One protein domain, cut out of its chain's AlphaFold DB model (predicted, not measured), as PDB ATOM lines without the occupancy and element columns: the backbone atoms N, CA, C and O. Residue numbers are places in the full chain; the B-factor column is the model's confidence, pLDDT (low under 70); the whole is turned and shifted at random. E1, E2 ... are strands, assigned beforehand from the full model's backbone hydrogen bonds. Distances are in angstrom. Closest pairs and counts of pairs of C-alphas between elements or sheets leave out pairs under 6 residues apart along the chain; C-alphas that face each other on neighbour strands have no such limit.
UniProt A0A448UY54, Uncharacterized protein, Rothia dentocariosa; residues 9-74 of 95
ATOM      1  N   VAL A   9       6.671 -15.489  35.760       78.12
ATOM      2  CA  VAL A   9       7.362 -16.307  34.753       78.12
ATOM      3  C   VAL A   9       8.863 -16.261  35.026       78.12
ATOM      4  O   VAL A   9       9.449 -15.182  35.104       78.12
ATOM      5  N   ILE A  10       9.485 -17.426  35.171       80.88
ATOM      6  CA  ILE A  10      10.914 -17.556  35.468       80.88
ATOM      7  C   ILE A  10      11.691 -17.589  34.150       80.88
ATOM      8  O   ILE A  10      11.404 -18.417  33.284       80.88
ATOM      9  N   ASN A  11      12.678 -16.698  34.019       83.44
ATOM     10  CA  ASN A  11      13.561 -16.572  32.853       83.44
ATOM     11  C   ASN A  11      12.810 -16.505  31.504       83.44
ATOM     12  O   ASN A  11      13.052 -17.335  30.623       83.44
ATOM     13  N   PRO A  12      11.891 -15.539  31.307       84.12
ATOM     14  CA  PRO A  12      11.167 -15.427  30.051       84.12
ATOM     15  C   PRO A  12      12.121 -15.075  28.903       84.12
ATOM     16  O   PRO A  12      12.874 -14.102  28.965       84.12
ATOM     17  N   LYS A  13      12.048 -15.840  27.816       87.25
ATOM     18  CA  LYS A  13      12.744 -15.568  26.558       87.25
ATOM     19  C   LYS A  13      11.752 -15.591  25.409       87.25
ATOM     20  O   LYS A  13      11.120 -16.610  25.146       87.25
ATOM     21  N   VAL A  14      11.669 -14.483  24.684       86.69
ATOM     22  CA  VAL A  14      10.834 -14.364  23.487       86.69
ATOM     23  C   VAL A  14      11.721 -14.429  22.249       86.69
ATOM     24  O   VAL A  14      12.748 -13.758  22.170       86.69
ATOM     25  N   VAL A  15      11.329 -15.256  21.286       89.38
ATOM     26  CA  VAL A  15      11.960 -15.362  19.970       89.38
ATOM     27  C   VAL A  15      10.891 -15.113  18.920       89.38
ATOM     28  O   VAL A  15       9.840 -15.746  18.949       89.38
ATOM     29  N   ILE A  16      11.158 -14.204  17.987       89.69
ATOM     30  CA  ILE A  16      10.272 -13.907  16.864       89.69
ATOM     31  C   ILE A  16      11.045 -14.159  15.575       89.69
ATOM     32  O   ILE A  16      12.125 -13.603  15.381       89.69
ATOM     33  N   SER A  17      10.473 -14.974  14.694       90.69
ATOM     34  CA  SER A  17      11.042 -15.295  13.385       90.69
ATOM     35  C   SER A  17      10.061 -14.919  12.282       90.69
ATOM     36  O   SER A  17       8.932 -15.410  12.261       90.69
ATOM     37  N   LEU A  18      10.491 -14.073  11.344       93.06
ATOM     38  CA  LEU A  18       9.699 -13.736  10.160       93.06
ATOM     39  C   LEU A  18       9.611 -14.953   9.232       93.06
ATOM     40  O   LEU A  18      10.616 -15.620   8.985       93.06
ATOM     41  N   LYS A  19       8.420 -15.245   8.700       93.88
ATOM     42  CA  LYS A  19       8.240 -16.320   7.708       93.88
ATOM     43  C   LYS A  19       8.750 -15.910   6.332       93.88
ATOM     44  O   LYS A  19       9.165 -16.765   5.555       93.88
ATOM     45  N   THR A  20       8.721 -14.613   6.037       92.31
ATOM     46  CA  THR A  20       9.232 -14.032   4.797       92.31
ATOM     47  C   THR A  20      10.134 -12.839   5.107       92.31
ATOM     48  O   THR A  20       9.847 -12.078   6.032       92.31
ATOM     49  N   PRO A  21      11.219 -12.635   4.340       90.94
ATOM     50  CA  PRO A  21      12.078 -11.467   4.518       90.94
ATOM     51  C   PRO A  21      11.382 -10.168   4.083       90.94
ATOM     52  O   PRO A  21      11.620  -9.114   4.664       90.94
ATOM     53  N   GLN A  22      10.504 -10.239   3.076       94.56
ATOM     54  CA  GLN A  22       9.754  -9.091   2.566       94.56
ATOM     55  C   GLN A  22       8.339  -9.043   3.176       94.56
ATOM     56  O   GLN A  22       7.682 -10.091   3.236       94.56
ATOM     57  N   PRO A  23       7.864  -7.863   3.619       94.12
ATOM     58  CA  PRO A  23       6.481  -7.664   4.044       94.12
ATOM     59  C   PRO A  23       5.514  -7.613   2.863       94.12
ATOM     60  O   PRO A  23       5.887  -7.284   1.736       94.12
ATOM     61  N   LYS A  24       4.233  -7.821   3.160       94.38
ATOM     62  CA  LYS A  24       3.129  -7.345   2.322       94.38
ATOM     63  C   LYS A  24       2.926  -5.856   2.603       94.38
ATOM     64  O   LYS A  24       2.837  -5.473   3.769       94.38
ATOM     65  N   VAL A  25       2.872  -5.039   1.554       94.69
ATOM     66  CA  VAL A  25       2.738  -3.579   1.664       94.69
ATOM     67  C   VAL A  25       1.350  -3.160   1.200       94.69
ATOM     68  O   VAL A  25       0.937  -3.527   0.100       94.69
ATOM     69  N   ASP A  26       0.653  -2.400   2.039       92.25
ATOM     70  CA  ASP A  26      -0.639  -1.782   1.744       92.25
ATOM     71  C   ASP A  26      -0.623  -0.324   2.225       92.25
ATOM     72  O   ASP A  26      -0.638  -0.044   3.430       92.25
ATOM     73  N   GLY A  27      -0.491   0.607   1.276       92.38
ATOM     74  CA  GLY A  27      -0.210   2.013   1.564       92.38
ATOM     75  C   GLY A  27       1.051   2.171   2.420       92.38
ATOM     76  O   GLY A  27       2.127   1.710   2.043       92.38
ATOM     77  N   ASP A  28       0.896   2.784   3.594       90.81
ATOM     78  CA  ASP A  28       1.982   3.006   4.562       90.81
ATOM     79  C   ASP A  28       2.182   1.833   5.543       90.81
ATOM     80  O   ASP A  28       3.040   1.899   6.431       90.81
ATOM     81  N   THR A  29       1.385   0.765   5.417       91.38
ATOM     82  CA  THR A  29       1.403  -0.384   6.330       91.38
ATOM     83  C   THR A  29       2.195  -1.547   5.746       91.38
ATOM     84  O   THR A  29       1.947  -2.014   4.636       91.38
ATOM     85  N   TYR A  30       3.105  -2.078   6.553       92.94
ATOM     86  CA  TYR A  30       3.931  -3.240   6.265       92.94
ATOM     87  C   TYR A  30       3.503  -4.384   7.177       92.94
ATOM     88  O   TYR A  30       3.462  -4.228   8.398       92.94
ATOM     89  N   THR A  31       3.173  -5.532   6.591       92.69
ATOM     90  CA  THR A  31       2.699  -6.712   7.323       92.69
ATOM     91  C   THR A  31       3.625  -7.899   7.092       92.69
ATOM     92  O   THR A  31       3.854  -8.295   5.948       92.69
ATOM     93  N   TRP A  32       4.106  -8.508   8.175       92.81
ATOM     94  CA  TRP A  32       4.852  -9.762   8.146       92.81
ATOM     95  C   TRP A  32       4.082 -10.865   8.854       92.81
ATOM     96  O   TRP A  32       3.684 -10.725  10.012       92.81
ATOM     97  N   ASP A  33       3.966 -12.002   8.177       92.25
ATOM     98  CA  ASP A  33       3.600 -13.249   8.830       92.25
ATOM     99  C   ASP A  33       4.840 -13.777   9.571       92.25
ATOM    100  O   ASP A  33       5.924 -13.904   8.991       92.25
ATOM    101  N   ALA A  34       4.708 -14.076  10.859       89.75
ATOM    102  CA  ALA A  34       5.817 -14.480  11.715       89.75
ATOM    103  C   ALA A  34       5.427 -15.651  12.626       89.75
ATOM    104  O   ALA A  34       4.268 -16.059  12.716       89.75
ATOM    105  N   LYS A  35       6.428 -16.224  13.284       90.75
ATOM    106  CA  LYS A  35       6.271 -17.232  14.330       90.75
ATOM    107  C   LYS A  35       6.912 -16.699  15.603       90.75
ATOM    108  O   LYS A  35       8.099 -16.371  15.601       90.75
ATOM    109  N   GLY A  36       6.119 -16.594  16.660       89.62
ATOM    110  CA  GLY A  36       6.572 -16.224  17.994       89.62
ATOM    111  C   GLY A  36       6.724 -17.464  18.864       89.62
ATOM    112  O   GLY A  36       5.846 -18.326  18.872       89.62
ATOM    113  N   THR A  37       7.819 -17.547  19.609       86.56
ATOM    114  CA  THR A  37       8.039 -18.562  20.638       86.56
ATOM    115  C   THR A  37       8.370 -17.881  21.956       86.56
ATOM    116  O   THR A  37       9.324 -17.108  22.035       86.56
ATOM    117  N   ILE A  38       7.614 -18.205  22.998       87.81
ATOM    118  CA  ILE A  38       7.893 -17.821  24.378       87.81
ATOM    119  C   ILE A  38       8.437 -19.056  25.090       87.81
ATOM    120  O   ILE A  38       7.776 -20.092  25.147       87.81
ATOM    121  N   LYS A  39       9.651 -18.941  25.616       85.62
ATOM    122  CA  LYS A  39      10.297 -19.942  26.461       85.62
ATOM    123  C   LYS A  39      10.362 -19.406  27.878       85.62
ATOM    124  O   LYS A  39      10.578 -18.211  28.076       85.62
ATOM    125  N   TYR A  40      10.176 -20.280  28.844       85.81
ATOM    126  CA  TYR A  40      10.312 -19.963  30.254       85.81
ATOM    127  C   TYR A  40      10.661 -21.241  31.001       85.81
ATOM    128  O   TYR A  40      10.258 -22.326  30.583       85.81
ATOM    129  N   ASP A  41      11.393 -21.109  32.100       81.19
ATOM    130  CA  ASP A  41      11.851 -22.262  32.883       81.19
ATOM    131  C   ASP A  41      10.787 -22.717  33.890       81.19
ATOM    132  O   ASP A  41      10.768 -23.872  34.322       81.19
ATOM    133  N   GLY A  42       9.843 -21.835  34.226       77.75
ATOM    134  CA  GLY A  42       8.725 -22.177  35.088       77.75
ATOM    135  C   GLY A  42       7.759 -21.040  35.365       77.75
ATOM    136  O   GLY A  42       7.990 -19.891  34.985       77.75
ATOM    137  N   ILE A  43       6.664 -21.396  36.029       74.50
ATOM    138  CA  ILE A  43       5.682 -20.453  36.565       74.50
ATOM    139  C   ILE A  43       5.660 -20.634  38.083       74.50
ATOM    140  O   ILE A  43       5.493 -21.751  38.583       74.50
ATOM    141  N   GLY A  44       5.864 -19.541  38.811       69.06
ATOM    142  CA  GLY A  44       5.756 -19.507  40.265       69.06
ATOM    143  C   GLY A  44       4.485 -18.800  40.711       69.06
ATOM    144  O   GLY A  44       4.050 -17.860  40.055       69.06
ATOM    145  N   SER A  45       3.886 -19.234  41.819       62.25
ATOM    146  CA  SER A  45       2.731 -18.565  42.449       62.25
ATOM    147  C   SER A  45       3.124 -17.720  43.672       62.25
ATOM    148  O   SER A  45       2.303 -16.975  44.207       62.25
ATOM    149  N   SER A  46       4.390 -17.800  44.089       61.16
ATOM    150  CA  SER A  46       5.043 -16.954  45.091       61.16
ATOM    151  C   SER A  46       6.537 -16.821  44.761       61.16
ATOM    152  O   SER A  46       7.065 -17.622  43.987       61.16
ATOM    153  N   VAL A  47       7.221 -15.830  45.352       56.53
ATOM    154  CA  VAL A  47       8.680 -15.608  45.201       56.53
ATOM    155  C   VAL A  47       9.506 -16.872  45.487       56.53
ATOM    156  O   VAL A  47      10.552 -17.062  44.876       56.53
ATOM    157  N   ASP A  48       9.005 -17.762  46.349       54.41
ATOM    158  CA  ASP A  48       9.737 -18.927  46.853       54.41
ATOM    159  C   ASP A  48       9.323 -20.270  46.224       54.41
ATOM    160  O   ASP A  48       9.909 -21.303  46.547       54.41
ATOM    161  N   ALA A  49       8.321 -20.308  45.337       55.53
ATOM    162  CA  ALA A  49       7.790 -21.568  44.813       55.53
ATOM    163  C   ALA A  49       7.654 -21.558  43.284       55.53
ATOM    164  O   ALA A  49       6.630 -21.141  42.742       55.53
ATOM    165  N   ALA A  50       8.655 -22.100  42.583       55.53
ATOM    166  CA  ALA A  50       8.492 -22.552  41.202       55.53
ATOM    167  C   ALA A  50       7.598 -23.805  41.209       55.53
ATOM    168  O   ALA A  50       8.043 -24.891  41.577       55.53
ATOM    169  N   GLN A  51       6.316 -23.654  40.870       61.09
ATOM    170  CA  GLN A  51       5.328 -24.736  40.992       61.09
ATOM    171  C   GLN A  51       5.157 -25.558  39.713       61.09
ATOM    172  O   GLN A  51       4.548 -26.625  39.754       61.09
ATOM    173  N   GLN A  52       5.699 -25.105  38.578       62.41
ATOM    174  CA  GLN A  52       5.507 -25.798  37.308       62.41
ATOM    175  C   GLN A  52       6.685 -25.587  36.361       62.41
ATOM    176  O   GLN A  52       7.091 -24.448  36.141       62.41
ATOM    177  N   THR A  53       7.210 -26.674  35.782       67.06
ATOM    178  CA  THR A  53       8.208 -26.610  34.706       67.06
ATOM    179  C   THR A  53       7.623 -25.868  33.517       67.06
ATOM    180  O   THR A  53       6.510 -26.170  33.070       67.06
ATOM    181  N   GLY A  54       8.373 -24.895  33.016       69.81
ATOM    182  CA  GLY A  54       7.939 -24.108  31.884       69.81
ATOM    183  C   GLY A  54       7.969 -24.908  30.588       69.81
ATOM    184  O   GLY A  54       8.740 -25.854  30.425       69.81
ATOM    185  N   LYS A  55       7.051 -24.575  29.682       76.62
ATOM    186  CA  LYS A  55       6.949 -25.202  28.364       76.62
ATOM    187  C   LYS A  55       7.030 -24.124  27.305       76.62
ATOM    188  O   LYS A  55       6.302 -23.138  27.383       76.62
ATOM    189  N   ASP A  56       7.849 -24.367  26.289       83.62
ATOM    190  CA  ASP A  56       7.907 -23.523  25.104       83.62
ATOM    191  C   ASP A  56       6.510 -23.417  24.476       83.62
ATOM    192  O   ASP A  56       5.905 -24.417  24.078       83.62
ATOM    193  N   GLN A  57       6.001 -22.195  24.370       83.94
ATOM    194  CA  GLN A  57       4.761 -21.892  23.666       83.94
ATOM    195  C   GLN A  57       5.108 -21.239  22.343       83.94
ATOM    196  O   GLN A  57       5.802 -20.229  22.307       83.94
ATOM    197  N   THR A  58       4.652 -21.833  21.246       87.56
ATOM    198  CA  THR A  58       4.889 -21.314  19.898       87.56
ATOM    199  C   THR A  58       3.565 -21.037  19.218       87.56
ATOM    200  O   THR A  58       2.648 -21.856  19.279       87.56
ATOM    201  N   SER A  59       3.460 -19.891  18.558       87.44
ATOM    202  CA  SER A  59       2.259 -19.484  17.837       87.44
ATOM    203  C   SER A  59       2.622 -18.694  16.590       87.44
ATOM    204  O   SER A  59       3.659 -18.030  16.523       87.44
ATOM    205  N   ASP A  60       1.762 -18.784  15.585       89.69
ATOM    206  CA  ASP A  60       1.830 -17.896  14.436       89.69
ATOM    207  C   ASP A  60       1.286 -16.522  14.837       89.69
ATOM    208  O   ASP A  60       0.233 -16.424  15.466       89.69
ATOM    209  N   ILE A  61       2.028 -15.470  14.498       85.75
ATOM    210  CA  ILE A  61       1.687 -14.083  14.821       85.75
ATOM    211  C   ILE A  61       1.787 -13.222  13.565       85.75
ATOM    212  O   ILE A  61       2.523 -13.546  12.631       85.75
ATOM    213  N   THR A  62       1.070 -12.103  13.560       88.75
ATOM    214  CA  THR A  62       1.169 -11.094  12.503       88.75
ATOM    215  C   THR A  62       1.807  -9.842  13.079       88.75
ATOM    216  O   THR A  62       1.330  -9.307  14.078       88.75
ATOM    217  N   ILE A  63       2.876  -9.367  12.446       89.38
ATOM    218  CA  ILE A  63       3.536  -8.113  12.810       89.38
ATOM    219  C   ILE A  63       3.105  -7.065  11.802       89.38
ATOM    220  O   ILE A  63       3.272  -7.260  10.596       89.38
ATOM    221  N   LYS A  64       2.570  -5.951  12.294       89.88
ATOM    222  CA  LYS A  64       2.246  -4.786  11.477       89.88
ATOM    223  C   LYS A  64       3.125  -3.628  11.900       89.88
ATOM    224  O   LYS A  64       3.342  -3.412  13.090       89.88
ATOM    225  N   GLY A  65       3.632  -2.888  10.930       90.00
ATOM    226  CA  GLY A  65       4.417  -1.696  11.188       90.00
ATOM    227  C   GLY A  65       4.206  -0.634  10.128       90.00
ATOM    228  O   GLY A  65       3.809  -0.925   9.005       90.00
ATOM    229  N   THR A  66       4.488   0.606  10.496       92.31
ATOM    230  CA  THR A  66       4.567   1.743   9.574       92.31
ATOM    231  C   THR A  66       5.983   2.302   9.609       92.31
ATOM    232  O   THR A  66       6.660   2.202  10.636       92.31
ATOM    233  N   TYR A  67       6.445   2.871   8.499       87.44
ATOM    234  CA  TYR A  67       7.757   3.511   8.422       87.44
ATOM    235  C   TYR A  67       7.592   4.983   8.080       87.44
ATOM    236  O   TYR A  67       7.096   5.325   7.007       87.44
ATOM    237  N   LYS A  68       8.003   5.857   8.998       88.25
ATOM    238  CA  LYS A  68       7.914   7.306   8.818       88.25
ATOM    239  C   LYS A  68       9.105   7.982   9.480       88.25
ATOM    240  O   LYS A  68       9.510   7.585  10.570       88.25
ATOM    241  N   ASP A  69       9.670   8.989   8.819       92.19
ATOM    242  CA  ASP A  69      10.764   9.812   9.354       92.19
ATOM    243  C   ASP A  69      11.980   8.983   9.816       92.19
ATOM    244  O   ASP A  69      12.568   9.229  10.868       92.19
ATOM    245  N   GLY A  70      12.330   7.946   9.045       90.31
ATOM    246  CA  GLY A  70      13.464   7.071   9.353       90.31
ATOM    247  C   GLY A  70      13.200   6.025  10.442       90.31
ATOM    248  O   GLY A  70      14.122   5.309  10.829       90.31
ATOM    249  N   GLN A  71      11.973   5.937  10.963       91.69
ATOM    250  CA  GLN A  71      11.643   5.125  12.132       91.69
ATOM    251  C   GLN A  71      10.505   4.146  11.850       91.69
ATOM    252  O   GLN A  71       9.479   4.495  11.263       91.69
ATOM    253  N   TRP A  72      10.678   2.917  12.332       87.00
ATOM    254  CA  TRP A  72       9.622   1.913  12.367       87.00
ATOM    255  C   TRP A  72       8.731   2.118  13.585       87.00
ATOM    256  O   TRP A  72       9.215   2.243  14.709       87.00
ATOM    257  N   ARG A  73       7.421   2.092  13.365       88.62
ATOM    258  CA  ARG A  73       6.415   2.037  14.423       88.62
ATOM    259  C   ARG A  73       5.650   0.737  14.273       88.62
ATOM    260  O   ARG A  73       4.850   0.607  13.347       88.62
ATOM    261  N   MET A  74       5.924  -0.216  15.154       84.69
ATOM    262  CA  MET A  74       5.185  -1.475  15.201       84.69
ATOM    263  C   MET A  74       3.844  -1.241  15.895       84.69
ATOM    264  O   MET A  74       3.782  -0.551  16.909       84.69
TER     265      MET A  74
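What this domain is: This is residues 9 to 74 of the 95 residues of an uncharacterized protein of Rothia dentocariosa (UniProt A0A448UY54). The domain is one long, strongly twisted ribbon of antiparallel strands in a single layer, with E3 and E6 side by side along it and both bent, like a wide V. E1 and E2 line one edge of E3, one after the other, E7 folds back along the far edge of E6, and the small hairpin of E4 and E5 prolongs the ribbon at one end. The printed part has 66 residues with no named helix and seven named strands, E1 to E7 in order along the chain, in a branched sheet of five and a sheet of two; the class is all strand. It is only just extended, close to loose, with a radius of gyration of the C-alphas of 16.7 A, and only just a rod, spanning 50 by 23 by 13 A.

How they stand to each other: In the branched sheet, E3, residues 29 to 39, and E6, residues 57 to 68, are antiparallel neighbours at 147 degrees; N 34 and O 61 are within hydrogen-bond range at 2.9 A. E3 bends by 58 degrees at residue 33 and E6 by 60 degrees at residue 60. On the other side of E3 from E6 are two edge strands in staggered pairing. E1, residues 13 to 18, is antiparallel to E3 beside residues 34 to 39, with N 15 and O 37 at 2.8 A. E2, residues 24 to 26, is antiparallel to E3 beside residues 29 to 31, with N 26 and O 29 at 2.9 A; the two form a hairpin. E1 and E2 are apart. E7, residues 71 to 74, is an edge strand and forms a hairpin with E6, with N 73 and O 66 at 2.8 A. E3 runs on into E4, residues 42 to 46, across a break of 2 residues, at 74 degrees. E4 and E5, residues 49 to 53, form an antiparallel hairpin at 156 degrees, with N 43 and O 52 at 3.1 A. Residues 9 to 10 pair with residues 42 to 43 of E4, antiparallel.

Where its parts are: E6 is 32.9 A long, from C-alpha 57 at (4.761, -21.892, 23.666) to C-alpha 68 at (7.914, 7.306, 8.818). E3 is 29.4 A long, E1 16.8 A, E4 11.9 A, E5 11.3 A, E7 9.7 A and E2 6.7 A. E1 begins with C-alpha 13 at (12.744, -15.568, 26.558), and E7 ends with C-alpha 74 at (5.185, -1.475, 15.201).

The domain as a whole: The two C-alphas farthest apart, those of Gly 27 and Asp 48, are 50.9 A apart. The printed part has no cut, and its six links between named strands are tight. The mean pLDDT of the printed part is 83.9; residues 44 to 54 are under 70.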